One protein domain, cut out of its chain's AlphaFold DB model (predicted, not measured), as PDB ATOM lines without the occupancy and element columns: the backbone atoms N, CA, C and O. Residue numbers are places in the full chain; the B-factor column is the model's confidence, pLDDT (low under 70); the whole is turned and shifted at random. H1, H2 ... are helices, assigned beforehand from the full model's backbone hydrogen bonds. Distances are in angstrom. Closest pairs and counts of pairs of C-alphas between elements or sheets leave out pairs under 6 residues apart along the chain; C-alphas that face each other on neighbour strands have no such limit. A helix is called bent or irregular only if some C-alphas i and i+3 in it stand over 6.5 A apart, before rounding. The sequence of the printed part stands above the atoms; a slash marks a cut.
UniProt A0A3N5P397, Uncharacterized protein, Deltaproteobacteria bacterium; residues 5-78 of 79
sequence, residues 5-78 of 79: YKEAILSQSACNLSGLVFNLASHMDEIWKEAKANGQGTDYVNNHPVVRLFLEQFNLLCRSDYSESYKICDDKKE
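AT A GLANCE: This is residues 5 to 78 of the 79 residues of an uncharacterized protein of Deltaproteobacteria bacterium (UniProt A0A3N5P397). Three nearly parallel pieces of helix, H1, H2a and H4, make a small triangular bundle, with H1 and H4 running one way and H2a the other. Beyond one end of it the bent helix H2 continues as H2b, and the short helix H3 packs on H2b; from the far end of H4, residues 63 to 78 stick out as an arm that holds H5. The printed part has 74 residues with five named helices, H1 to H5 in order along the chain, and no named strand, and the class is all helix. The whole is loose, with a radius of gyration of the C-alphas of 14.8 A, and spans 44 by 29 by 17 A; the arm adds to the length.

IN THESE COORDINATES: H1 covers residues 5 to 11, beginning at C-alpha 5 at (182.346, 197.374, 242.707). H2, residues 17 to 37, was assigned as one helix by its hydrogen bonds, but it is bent: C-alphas 26 and 29 are 7.2 A apart. Its arms are H2a, residues 17 to 26, 14.4 A long, and H2b, residues 29 to 37, 12.3 A long. H3 is residues 42 to 46. H4, residues 49 to 62, measures 19.9 A from first to last C-alpha and starts at (183.387, 201.287, 249.520). H5, residues 67 to 76, measures 14.5 A and ends with C-alpha 76 at (182.802, 235.426, 240.652).

HOW THE PARTS SIT: H1 touches H4, closest at the C-alphas of Ala 8 and Val 50, 5.2 A apart, at a shallow tilt of 6 degrees, the same way. H1 and H2a are close but not clearly touching; their closest C-alphas, of Ser 11 and Leu 20, are 6.8 A apart. H2a touches H4 at a shallow tilt of 18 degrees, opposite ways, with the closest C-alphas, of Leu 17 and Phe 58, 6.6 A apart. H2a and H2b stand at a steep tilt of 43 degrees. H2b touches H3, closest at the C-alphas of Ile 31 and Val 45, 6.6 A. H2b and H4 are only just apart, closest 8.4 A. H5 touches no helix, and H4 and H5 are apart. In H1, H2a, H2b, H3, H4 and H5 every O i to N i+4 pair is within hydrogen-bond range.

THE WHOLE: The two C-alphas farthest apart, those of Ala 37 and Asp 75, are 43.7 A from each other. Without residues 63 to 78, which stand free, the body of 58 residues spans 35 by 17 by 16 A. The printed part has no cut, and the four links between helices are tight. The mean pLDDT of the printed part is 95.6, and no printed residue is under 70.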
ATOM      1  N   TYR A   5     181.120 197.762 242.005       97.44
ATOM      2  CA  TYR A   5     182.346 197.374 242.707       97.44
ATOM      3  C   TYR A   5     183.534 197.202 241.753       97.44
ATOM      4  O   TYR A   5     184.635 197.680 242.028       97.44
ATOM      5  N   LYS A   6     183.319 196.566 240.595       97.19
ATOM      6  CA  LYS A   6     184.361 196.433 239.564       97.19
ATOM      7  C   LYS A   6     184.774 197.798 239.021       97.19
ATOM      8  O   LYS A   6     185.960 198.053 238.823       97.19
ATOM      9  N   GLU A   7     183.805 198.666 238.763       96.62
ATOM     10  CA  GLU A   7     184.081 200.004 238.244       96.62
ATOM     11  C   GLU A   7     184.755 200.906 239.278       96.62
ATOM     12  O   GLU A   7     185.624 201.690 238.907       96.62
ATOM     13  N   ALA A   8     184.455 200.734 240.567       97.62
ATOM     14  CA  ALA A   8     185.176 201.400 241.646       97.62
ATOM     15  C   ALA A   8     186.666 201.031 241.657       97.62
ATOM     16  O   ALA A   8     187.511 201.914 241.772       97.62
ATOM     17  N   ILE A   9     187.016 199.757 241.453       97.81
ATOM     18  CA  ILE A   9     188.424 199.338 241.333       97.81
ATOM     19  C   ILE A   9     189.072 199.963 240.090       97.81
ATOM     20  O   ILE A   9     190.179 200.489 240.161       97.81
ATOM     21  N   LEU A  10     188.378 199.943 238.948       96.75
ATOM     22  CA  LEU A  10     188.890 200.525 237.702       96.75
ATOM     23  C   LEU A  10     189.017 202.053 237.760       96.75
ATOM     24  O   LEU A  10     189.839 202.613 237.041       96.75
ATOM     25  N   SER A  11     188.248 202.730 238.616       96.81
ATOM     26  CA  SER A  11     188.323 204.185 238.782       96.81
ATOM     27  C   SER A  11     189.725 204.660 239.179       96.81
ATOM     28  O   SER A  11     190.117 205.759 238.801       96.81
ATOM     29  N   GLN A  12     190.520 203.809 239.835       97.25
ATOM     30  CA  GLN A  12     191.866 204.136 240.319       97.25
ATOM     31  C   GLN A  12     192.887 204.389 239.198       97.25
ATOM     32  O   GLN A  12     193.955 204.945 239.438       97.25
ATOM     33  N   SER A  13     192.580 203.996 237.960       96.25
ATOM     34  CA  SER A  13     193.413 204.292 236.788       96.25
ATOM     35  C   SER A  13     192.890 205.462 235.949       96.25
ATOM     36  O   SER A  13     193.451 205.766 234.895       96.25
ATOM     37  N   ALA A  14     191.823 206.136 236.389       96.12
ATOM     38  CA  ALA A  14     191.257 207.261 235.660       96.12
ATOM     39  C   ALA A  14     192.190 208.479 235.684       96.12
ATOM     40  O   ALA A  14     192.732 208.854 236.721       96.12
ATOM     41  N   CYS A  15     192.314 209.152 234.542       95.69
ATOM     42  CA  CYS A  15     193.129 210.357 234.379       95.69
ATOM     43  C   CYS A  15     192.304 211.642 234.190       95.69
ATOM     44  O   CYS A  15     192.872 212.706 233.957       95.69
ATOM     45  N   ASN A  16     190.972 211.558 234.255       94.81
ATOM     46  CA  ASN A  16     190.078 212.704 234.097       94.81
ATOM     47  C   ASN A  16     188.952 212.691 235.138       94.81
ATOM     48  O   ASN A  16     188.386 211.648 235.461       94.81
ATOM     49  N   LEU A  17     188.625 213.882 235.640       94.19
ATOM     50  CA  LEU A  17     187.612 214.079 236.676       94.19
ATOM     51  C   LEU A  17     186.189 213.886 236.140       94.19
ATOM     52  O   LEU A  17     185.352 213.299 236.818       94.19
ATOM     53  N   SER A  18     185.905 214.335 234.918       96.19
ATOM     54  CA  SER A  18     184.558 214.268 234.334       96.19
ATOM     55  C   SER A  18     184.043 212.833 234.195       96.19
ATOM     56  O   SER A  18     182.884 212.564 234.513       96.19
ATOM     57  N   GLY A  19     184.905 211.898 233.788       95.50
ATOM     58  CA  GLY A  19     184.577 210.477 233.706       95.50
ATOM     59  C   GLY A  19     184.289 209.861 235.073       95.50
ATOM     60  O   GLY A  19     183.344 209.084 235.200       95.50
ATOM     61  N   LEU A  20     185.040 210.250 236.109       96.94
ATOM     62  CA  LEU A  20     184.775 209.820 237.485       96.94
ATOM     63  C   LEU A  20     183.422 210.339 237.988       96.94
ATOM     64  O   LEU A  20     182.664 209.559 238.561       96.94
ATOM     65  N   VAL A  21     183.089 211.613 237.728       97.12
ATOM     66  CA  VAL A  21     181.810 212.219 238.162       97.12
ATOM     67  C   VAL A  21     180.645 211.495 237.515       97.12
ATOM     68  O   VAL A  21     179.729 211.046 238.203       97.12
ATOM     69  N   PHE A  22     180.697 211.350 236.190       96.88
ATOM     70  CA  PHE A  22     179.639 210.688 235.443       96.88
ATOM     71  C   PHE A  22     179.455 209.239 235.896       96.88
ATOM     72  O   PHE A  22     178.325 208.770 236.045       96.88
ATOM     73  N   ASN A  23     180.560 208.528 236.143       96.25
ATOM     74  CA  ASN A  23     180.474 207.132 236.528       96.25
ATOM     75  C   ASN A  23     179.915 206.951 237.944       96.25
ATOM     76  O   ASN A  23     178.955 206.200 238.122       96.25
ATOM     77  N   LEU A  24     180.433 207.692 238.931       97.50
ATOM     78  CA  LEU A  24     179.918 207.640 240.299       97.50
ATOM     79  C   LEU A  24     178.425 207.992 240.348       97.50
ATOM     80  O   LEU A  24     177.649 207.262 240.961       97.50
ATOM     81  N   ALA A  25     178.007 209.048 239.642       97.69
ATOM     82  CA  ALA A  25     176.601 209.446 239.567       97.69
ATOM     83  C   ALA A  25     175.701 208.314 239.045       97.69
ATOM     84  O   ALA A  25     174.590 208.136 239.545       97.69
ATOM     85  N   SER A  26     176.191 207.508 238.096       96.94
ATOM     86  CA  SER A  26     175.437 206.375 237.546       96.94
ATOM     87  C   SER A  26     175.231 205.213 238.530       96.94
ATOM     88  O   SER A  26     174.310 204.425 238.329       96.94
ATOM     89  N   HIS A  27     176.024 205.139 239.607       97.12
ATOM     90  CA  HIS A  27     175.929 204.102 240.648       97.12
ATOM     91  C   HIS A  27     175.174 204.557 241.903       97.12
ATOM     92  O   HIS A  27     174.795 203.725 242.723       97.12
ATOM     93  N   MET A  28     174.917 205.860 242.071       97.69
ATOM     94  CA  MET A  28     174.331 206.391 243.311       97.69
ATOM     95  C   MET A  28     172.946 205.822 243.636       97.69
ATOM     96  O   MET A  28     172.649 205.590 244.805       97.69
ATOM     97  N   ASP A  29     172.106 205.572 242.628       97.75
ATOM     98  CA  ASP A  29     170.779 204.974 242.835       97.75
ATOM     99  C   ASP A  29     170.873 203.537 243.382       97.75
ATOM    100  O   ASP A  29     170.110 203.151 244.266       97.75
ATOM    101  N   GLU A  30     171.850 202.751 242.916       97.31
ATOM    102  CA  GLU A  30     172.099 201.390 243.408       97.31
ATOM    103  C   GLU A  30     172.594 201.399 244.862       97.31
ATOM    104  O   GLU A  30     172.075 200.659 245.697       97.31
ATOM    105  N   ILE A  31     173.506 202.314 245.196       98.00
ATOM    106  CA  ILE A  31     174.030 202.480 246.559       98.00
ATOM    107  C   ILE A  31     172.916 202.900 247.528       98.00
ATOM    108  O   ILE A  31     172.823 202.383 248.642       98.00
ATOM    109  N   TRP A  32     172.024 203.800 247.109       98.19
ATOM    110  CA  TRP A  32     170.871 204.193 247.920       98.19
ATOM    111  C   TRP A  32     169.854 203.065 248.099       98.19
ATOM    112  O   TRP A  32     169.255 202.946 249.171       98.19
ATOM    113  N   LYS A  33     169.664 202.215 247.084       97.69
ATOM    114  CA  LYS A  33     168.849 200.999 247.214       97.69
ATOM    115  C   LYS A  33     169.448 200.038 248.241       97.69
ATOM    116  O   LYS A  33     168.698 199.541 249.079       97.69
ATOM    117  N   GLU A  34     170.766 199.831 248.223       96.88
ATOM    118  CA  GLU A  34     171.472 199.021 249.227       96.88
ATOM    119  C   GLU A  34     171.321 199.617 250.635       96.88
ATOM    120  O   GLU A  34     170.938 198.913 251.572       96.88
ATOM    121  N   ALA A  35     171.516 200.930 250.779       98.12
ATOM    122  CA  ALA A  35     171.342 201.625 252.052       98.12
ATOM    123  C   ALA A  35     169.920 201.435 252.607       98.12
ATOM    124  O   ALA A  35     169.739 201.008 253.748       98.12
ATOM    125  N   LYS A  36     168.898 201.670 251.773       98.31
ATOM    126  CA  LYS A  36     167.489 201.536 252.162       98.31
ATOM    127  C   LYS A  36     167.125 200.103 252.546       98.31
ATOM    128  O   LYS A  36     166.408 199.912 253.527       98.31
ATOM    129  N   ALA A  37     167.610 199.109 251.801       97.94
ATOM    130  CA  ALA A  37     167.365 197.697 252.098       97.94
ATOM    131  C   ALA A  37     167.920 197.286 253.475       97.94
ATOM    132  O   ALA A  37     167.329 196.447 254.148       97.94
ATOM    133  N   ASN A  38     169.005 197.928 253.911       96.19
ATOM    134  CA  ASN A  38     169.675 197.662 255.182       96.19
ATOM    135  C   ASN A  38     169.252 198.607 256.327       96.19
ATOM    136  O   ASN A  38     169.878 198.599 257.389       96.19
ATOM    137  N   GLY A  39     168.229 199.449 256.128       98.00
ATOM    138  CA  GLY A  39     167.807 200.443 257.124       98.00
ATOM    139  C   GLY A  39     168.873 201.505 257.426       98.00
ATOM    140  O   GLY A  39     168.897 202.061 258.521       98.00
ATOM    141  N   GLN A  40     169.773 201.756 256.477       98.25
ATOM    142  CA  GLN A  40     170.882 202.697 256.589       98.25
ATOM    143  C   GLN A  40     170.551 204.050 255.943       98.25
ATOM    144  O   GLN A  40     169.646 204.166 255.114       98.25
ATOM    145  N   GLY A  41     171.315 205.078 256.318       96.94
ATOM    146  CA  GLY A  41     171.156 206.448 255.829       96.94
ATOM    147  C   GLY A  41     172.401 207.006 255.140       96.94
ATOM    148  O   GLY A  41     173.236 206.276 254.606       96.94
ATOM    149  N   THR A  42     172.532 208.329 255.181       97.94
ATOM    150  CA  THR A  42     173.623 209.082 254.542       97.94
ATOM    151  C   THR A  42     175.009 208.639 254.994       97.94
ATOM    152  O   THR A  42     175.909 208.570 254.165       97.94
ATOM    153  N   ASP A  43     175.190 208.288 256.269       98.00
ATOM    154  CA  ASP A  43     176.498 207.877 256.794       98.00
ATOM    155  C   ASP A  43     177.019 206.613 256.112       98.00
ATOM    156  O   ASP A  43     178.201 206.528 255.779       98.00
ATOM    157  N   TYR A  44     176.129 205.659 255.839       98.31
ATOM    158  CA  TYR A  44     176.465 204.458 255.088       98.31
ATOM    159  C   TYR A  44     176.827 204.794 253.642       98.31
ATOM    160  O   TYR A  44     177.847 204.327 253.149       98.31
ATOM    161  N   VAL A  45     176.038 205.643 252.975       98.31
ATOM    162  CA  VAL A  45     176.294 206.052 251.584       98.31
ATOM    163  C   VAL A  45     177.642 206.772 251.470       98.31
ATOM    164  O   VAL A  45     178.442 206.439 250.602       98.31
ATOM    165  N   ASN A  46     177.937 207.693 252.389       97.81
ATOM    166  CA  ASN A  46     179.199 208.436 252.433       97.81
ATOM    167  C   ASN A  46     180.410 207.524 252.680       97.81
ATOM    168  O   ASN A  46     181.497 207.784 252.168       97.81
ATOM    169  N   ASN A  47     180.228 206.448 253.451       97.88
ATOM    170  CA  ASN A  47     181.279 205.479 253.763       97.88
ATOM    171  C   ASN A  47     181.260 204.239 252.860       97.88
ATOM    172  O   ASN A  47     182.060 203.323 253.070       97.88
ATOM    173  N   HIS A  48     180.387 204.203 251.853       98.38
ATOM    174  CA  HIS A  48     180.251 203.057 250.969       98.38
ATOM    175  C   HIS A  48     181.573 202.810 250.217       98.38
ATOM    176  O   HIS A  48     182.136 203.763 249.666       98.38
ATOM    177  N   PRO A  49     182.083 201.565 250.130       98.19
ATOM    178  CA  PRO A  49     183.387 201.287 249.520       98.19
ATOM    179  C   PRO A  49     183.541 201.830 248.091       98.19
ATOM    180  O   PRO A  49     184.602 202.338 247.737       98.19
ATOM    181  N   VAL A  50     182.469 201.788 247.289       98.31
ATOM    182  CA  VAL A  50     182.453 202.384 245.940       98.31
ATOM    183  C   VAL A  50     182.671 203.894 246.009       98.31
ATOM    184  O   VAL A  50     183.559 204.401 245.332       98.31
ATOM    185  N   VAL A  51     181.915 204.607 246.852       98.38
ATOM    186  CA  VAL A  51     182.044 206.066 247.011       98.38
ATOM    187  C   VAL A  51     183.464 206.422 247.438       98.38
ATOM    188  O   VAL A  51     184.079 207.296 246.834       98.38
ATOM    189  N   ARG A  52     184.017 205.695 248.416       98.19
ATOM    190  CA  ARG A  52     185.374 205.933 248.917       98.19
ATOM    191  C   ARG A  52     186.439 205.808 247.830       98.19
ATOM    192  O   ARG A  52     187.230 206.731 247.688       98.19
ATOM    193  N   LEU A  53     186.418 204.743 247.025       98.06
ATOM    194  CA  LEU A  53     187.393 204.568 245.940       98.06
ATOM    195  C   LEU A  53     187.307 205.696 244.902       98.06
ATOM    196  O   LEU A  53     188.330 206.265 244.519       98.06
ATOM    197  N   PHE A  54     186.099 206.079 244.482       98.12
ATOM    198  CA  PHE A  54     185.944 207.214 243.569       98.12
ATOM    199  C   PHE A  54     186.477 208.517 244.187       98.12
ATOM    200  O   PHE A  54     187.211 209.247 243.521       98.12
ATOM    201  N   LEU A  55     186.146 208.803 245.453       96.12
ATOM    202  CA  LEU A  55     186.598 210.005 246.165       96.12
ATOM    203  C   LEU A  55     188.114 210.046 246.383       96.12
ATOM    204  O   LEU A  55     188.712 211.117 246.282       96.12
ATOM    205  N   GLU A  56     188.752 208.906 246.627       96.06
ATOM    206  CA  GLU A  56     190.211 208.810 246.717       96.06
ATOM    207  C   GLU A  56     190.870 209.214 245.389       96.06
ATOM    208  O   GLU A  56     191.788 210.040 245.386       96.06
ATOM    209  N   GLN A  57     190.333 208.751 244.253       97.06
ATOM    210  CA  GLN A  57     190.834 209.163 242.940       97.06
ATOM    211  C   GLN A  57     190.542 210.639 242.634       97.06
ATOM    212  O   GLN A  57     191.392 211.335 242.070       97.06
ATOM    213  N   PHE A  58     189.368 211.149 243.021       95.56
ATOM    214  CA  PHE A  58     189.066 212.580 242.932       95.56
ATOM    215  C   PHE A  58     190.106 213.415 243.669       95.56
ATOM    216  O   PHE A  58     190.625 214.379 243.111       95.56
ATOM    217  N   ASN A  59     190.440 213.028 244.898       93.50
ATOM    218  CA  ASN A  59     191.415 213.740 245.712       93.50
ATOM    219  C   ASN A  59     192.815 213.725 245.070       93.50
ATOM    220  O   ASN A  59     193.484 214.760 245.025       93.50
ATOM    221  N   LEU A  60     193.223 212.582 244.505       94.00
ATOM    222  CA  LEU A  60     194.485 212.451 243.770       94.00
ATOM    223  C   LEU A  60     194.554 213.405 242.566       94.00
ATOM    224  O   LEU A  60     195.569 214.070 242.360       94.00
ATOM    225  N   LEU A  61     193.480 213.486 241.774       94.19
ATOM    226  CA  LEU A  61     193.441 214.310 240.562       94.19
ATOM    227  C   LEU A  61     193.239 215.809 240.853       94.19
ATOM    228  O   LEU A  61     193.828 216.636 240.159       94.19
ATOM    229  N   CYS A  62     192.443 216.167 241.866       90.62
ATOM    230  CA  CYS A  62     192.165 217.559 242.247       90.62
ATOM    231  C   CYS A  62     193.293 218.221 243.047       90.62
ATOM    232  O   CYS A  62     193.299 219.443 243.147       90.62
ATOM    233  N   ARG A  63     194.241 217.445 243.596       81.19
ATOM    234  CA  ARG A  63     195.370 217.944 244.402       81.19
ATOM    235  C   ARG A  63     194.918 218.792 245.598       81.19
ATOM    236  O   ARG A  63     195.271 219.957 245.649       81.19
ATOM    237  N   SER A  64     194.161 218.186 246.517       71.06
ATOM    238  CA  SER A  64     193.704 218.588 247.877       71.06
ATOM    239  C   SER A  64     193.681 220.059 248.371       71.06
ATOM    240  O   SER A  64     192.827 220.374 249.196       71.06
ATOM    241  N   ASP A  65     194.572 220.959 247.959       85.44
ATOM    242  CA  ASP A  65     194.476 222.392 248.241       85.44
ATOM    243  C   ASP A  65     193.407 223.053 247.357       85.44
ATOM    244  O   ASP A  65     193.583 223.253 246.155       85.44
ATOM    245  N   TYR A  66     192.279 223.401 247.973       90.31
ATOM    246  CA  TYR A  66     191.152 224.041 247.298       90.31
ATOM    247  C   TYR A  66     191.197 225.579 247.361       90.31
ATOM    248  O   TYR A  66     190.315 226.227 246.796       90.31
ATOM    249  N   SER A  67     192.188 226.179 248.034       93.12
ATOM    250  CA  SER A  67     192.188 227.603 248.414       93.12
ATOM    251  C   SER A  67     192.107 228.548 247.214       93.12
ATOM    252  O   SER A  67     191.326 229.500 247.215       93.12
ATOM    253  N   GLU A  68     192.881 228.271 246.160       92.25
ATOM    254  CA  GLU A  68     192.844 229.051 244.917       92.25
ATOM    255  C   GLU A  68     191.479 228.933 244.227       92.25
ATOM    256  O   GLU A  68     190.884 229.938 243.837       92.25
ATOM    257  N   SER A  69     190.948 227.710 244.143       92.69
ATOM    258  CA  SER A  69     189.638 227.452 243.540       92.69
ATOM    259  C   SER A  69     188.514 228.151 244.312       92.69
ATOM    260  O   SER A  69     187.618 228.724 243.696       92.69
ATOM    261  N   TYR A  70     188.583 228.156 245.648       94.25
ATOM    262  CA  TYR A  70     187.648 228.889 246.500       94.25
ATOM    263  C   TYR A  70     187.670 230.379 246.186       94.25
ATOM    264  O   TYR A  70     186.623 230.941 245.886       94.25
ATOM    265  N   LYS A  71     188.858 230.998 246.192       95.62
ATOM    266  CA  LYS A  71     189.006 232.432 245.922       95.62
ATOM    267  C   LYS A  71     188.419 232.812 244.560       95.62
ATOM    268  O   LYS A  71     187.643 233.753 244.475       95.62
ATOM    269  N   ILE A  72     188.730 232.045 243.513       95.12
ATOM    270  CA  ILE A  72     188.209 232.293 242.159       95.12
ATOM    271  C   ILE A  72     186.677 232.228 242.121       95.12
ATOM    272  O   ILE A  72     186.044 233.051 241.461       95.12
ATOM    273  N   CYS A  73     186.074 231.235 242.779       96.31
ATOM    274  CA  CYS A  73     184.618 231.113 242.843       96.31
ATOM    275  C   CYS A  73     183.987 232.240 243.670       96.31
ATOM    276  O   CYS A  73     182.949 232.766 243.274       96.31
ATOM    277  N   ASP A  74     184.619 232.622 244.780       96.50
ATOM    278  CA  ASP A  74     184.153 233.692 245.658       96.50
ATOM    279  C   ASP A  74     184.153 235.050 244.947       96.50
ATOM    280  O   ASP A  74     183.157 235.765 244.997       96.50
ATOM    281  N   ASP A  75     185.207 235.342 244.179       96.06
ATOM    282  CA  ASP A  75     185.327 236.564 243.376       96.06
ATOM    283  C   ASP A  75     184.255 236.647 242.266       96.06
ATOM    284  O   ASP A  75     183.874 237.736 241.838       96.06
ATOM    285  N   LYS A  76     183.761 235.502 241.771       95.81
ATOM    286  CA  LYS A  76     182.802 235.426 240.652       95.81
ATOM    287  C   LYS A  76     181.339 235.307 241.067       95.81
ATOM    288  O   LYS A  76     180.478 235.445 240.206       95.81
ATOM    289  N   LYS A  77     181.034 235.021 242.336       93.31
ATOM    290  CA  LYS A  77     179.652 234.758 242.791       93.31
ATOM    291  C   LYS A  77     178.736 235.993 242.735       93.31
ATOM    292  O   LYS A  77     177.522 235.831 242.788       93.31
ATOM    293  N   GLU A  78     179.311 237.197 242.688       82.38
ATOM    294  CA  GLU A  78     178.589 238.482 242.729       82.38
ATOM    295  C   GLU A  78     178.530 239.203 241.367       82.38
ATOM    296  O   GLU A  78     178.028 240.325 241.293       82.38
TER     297      GLU A  78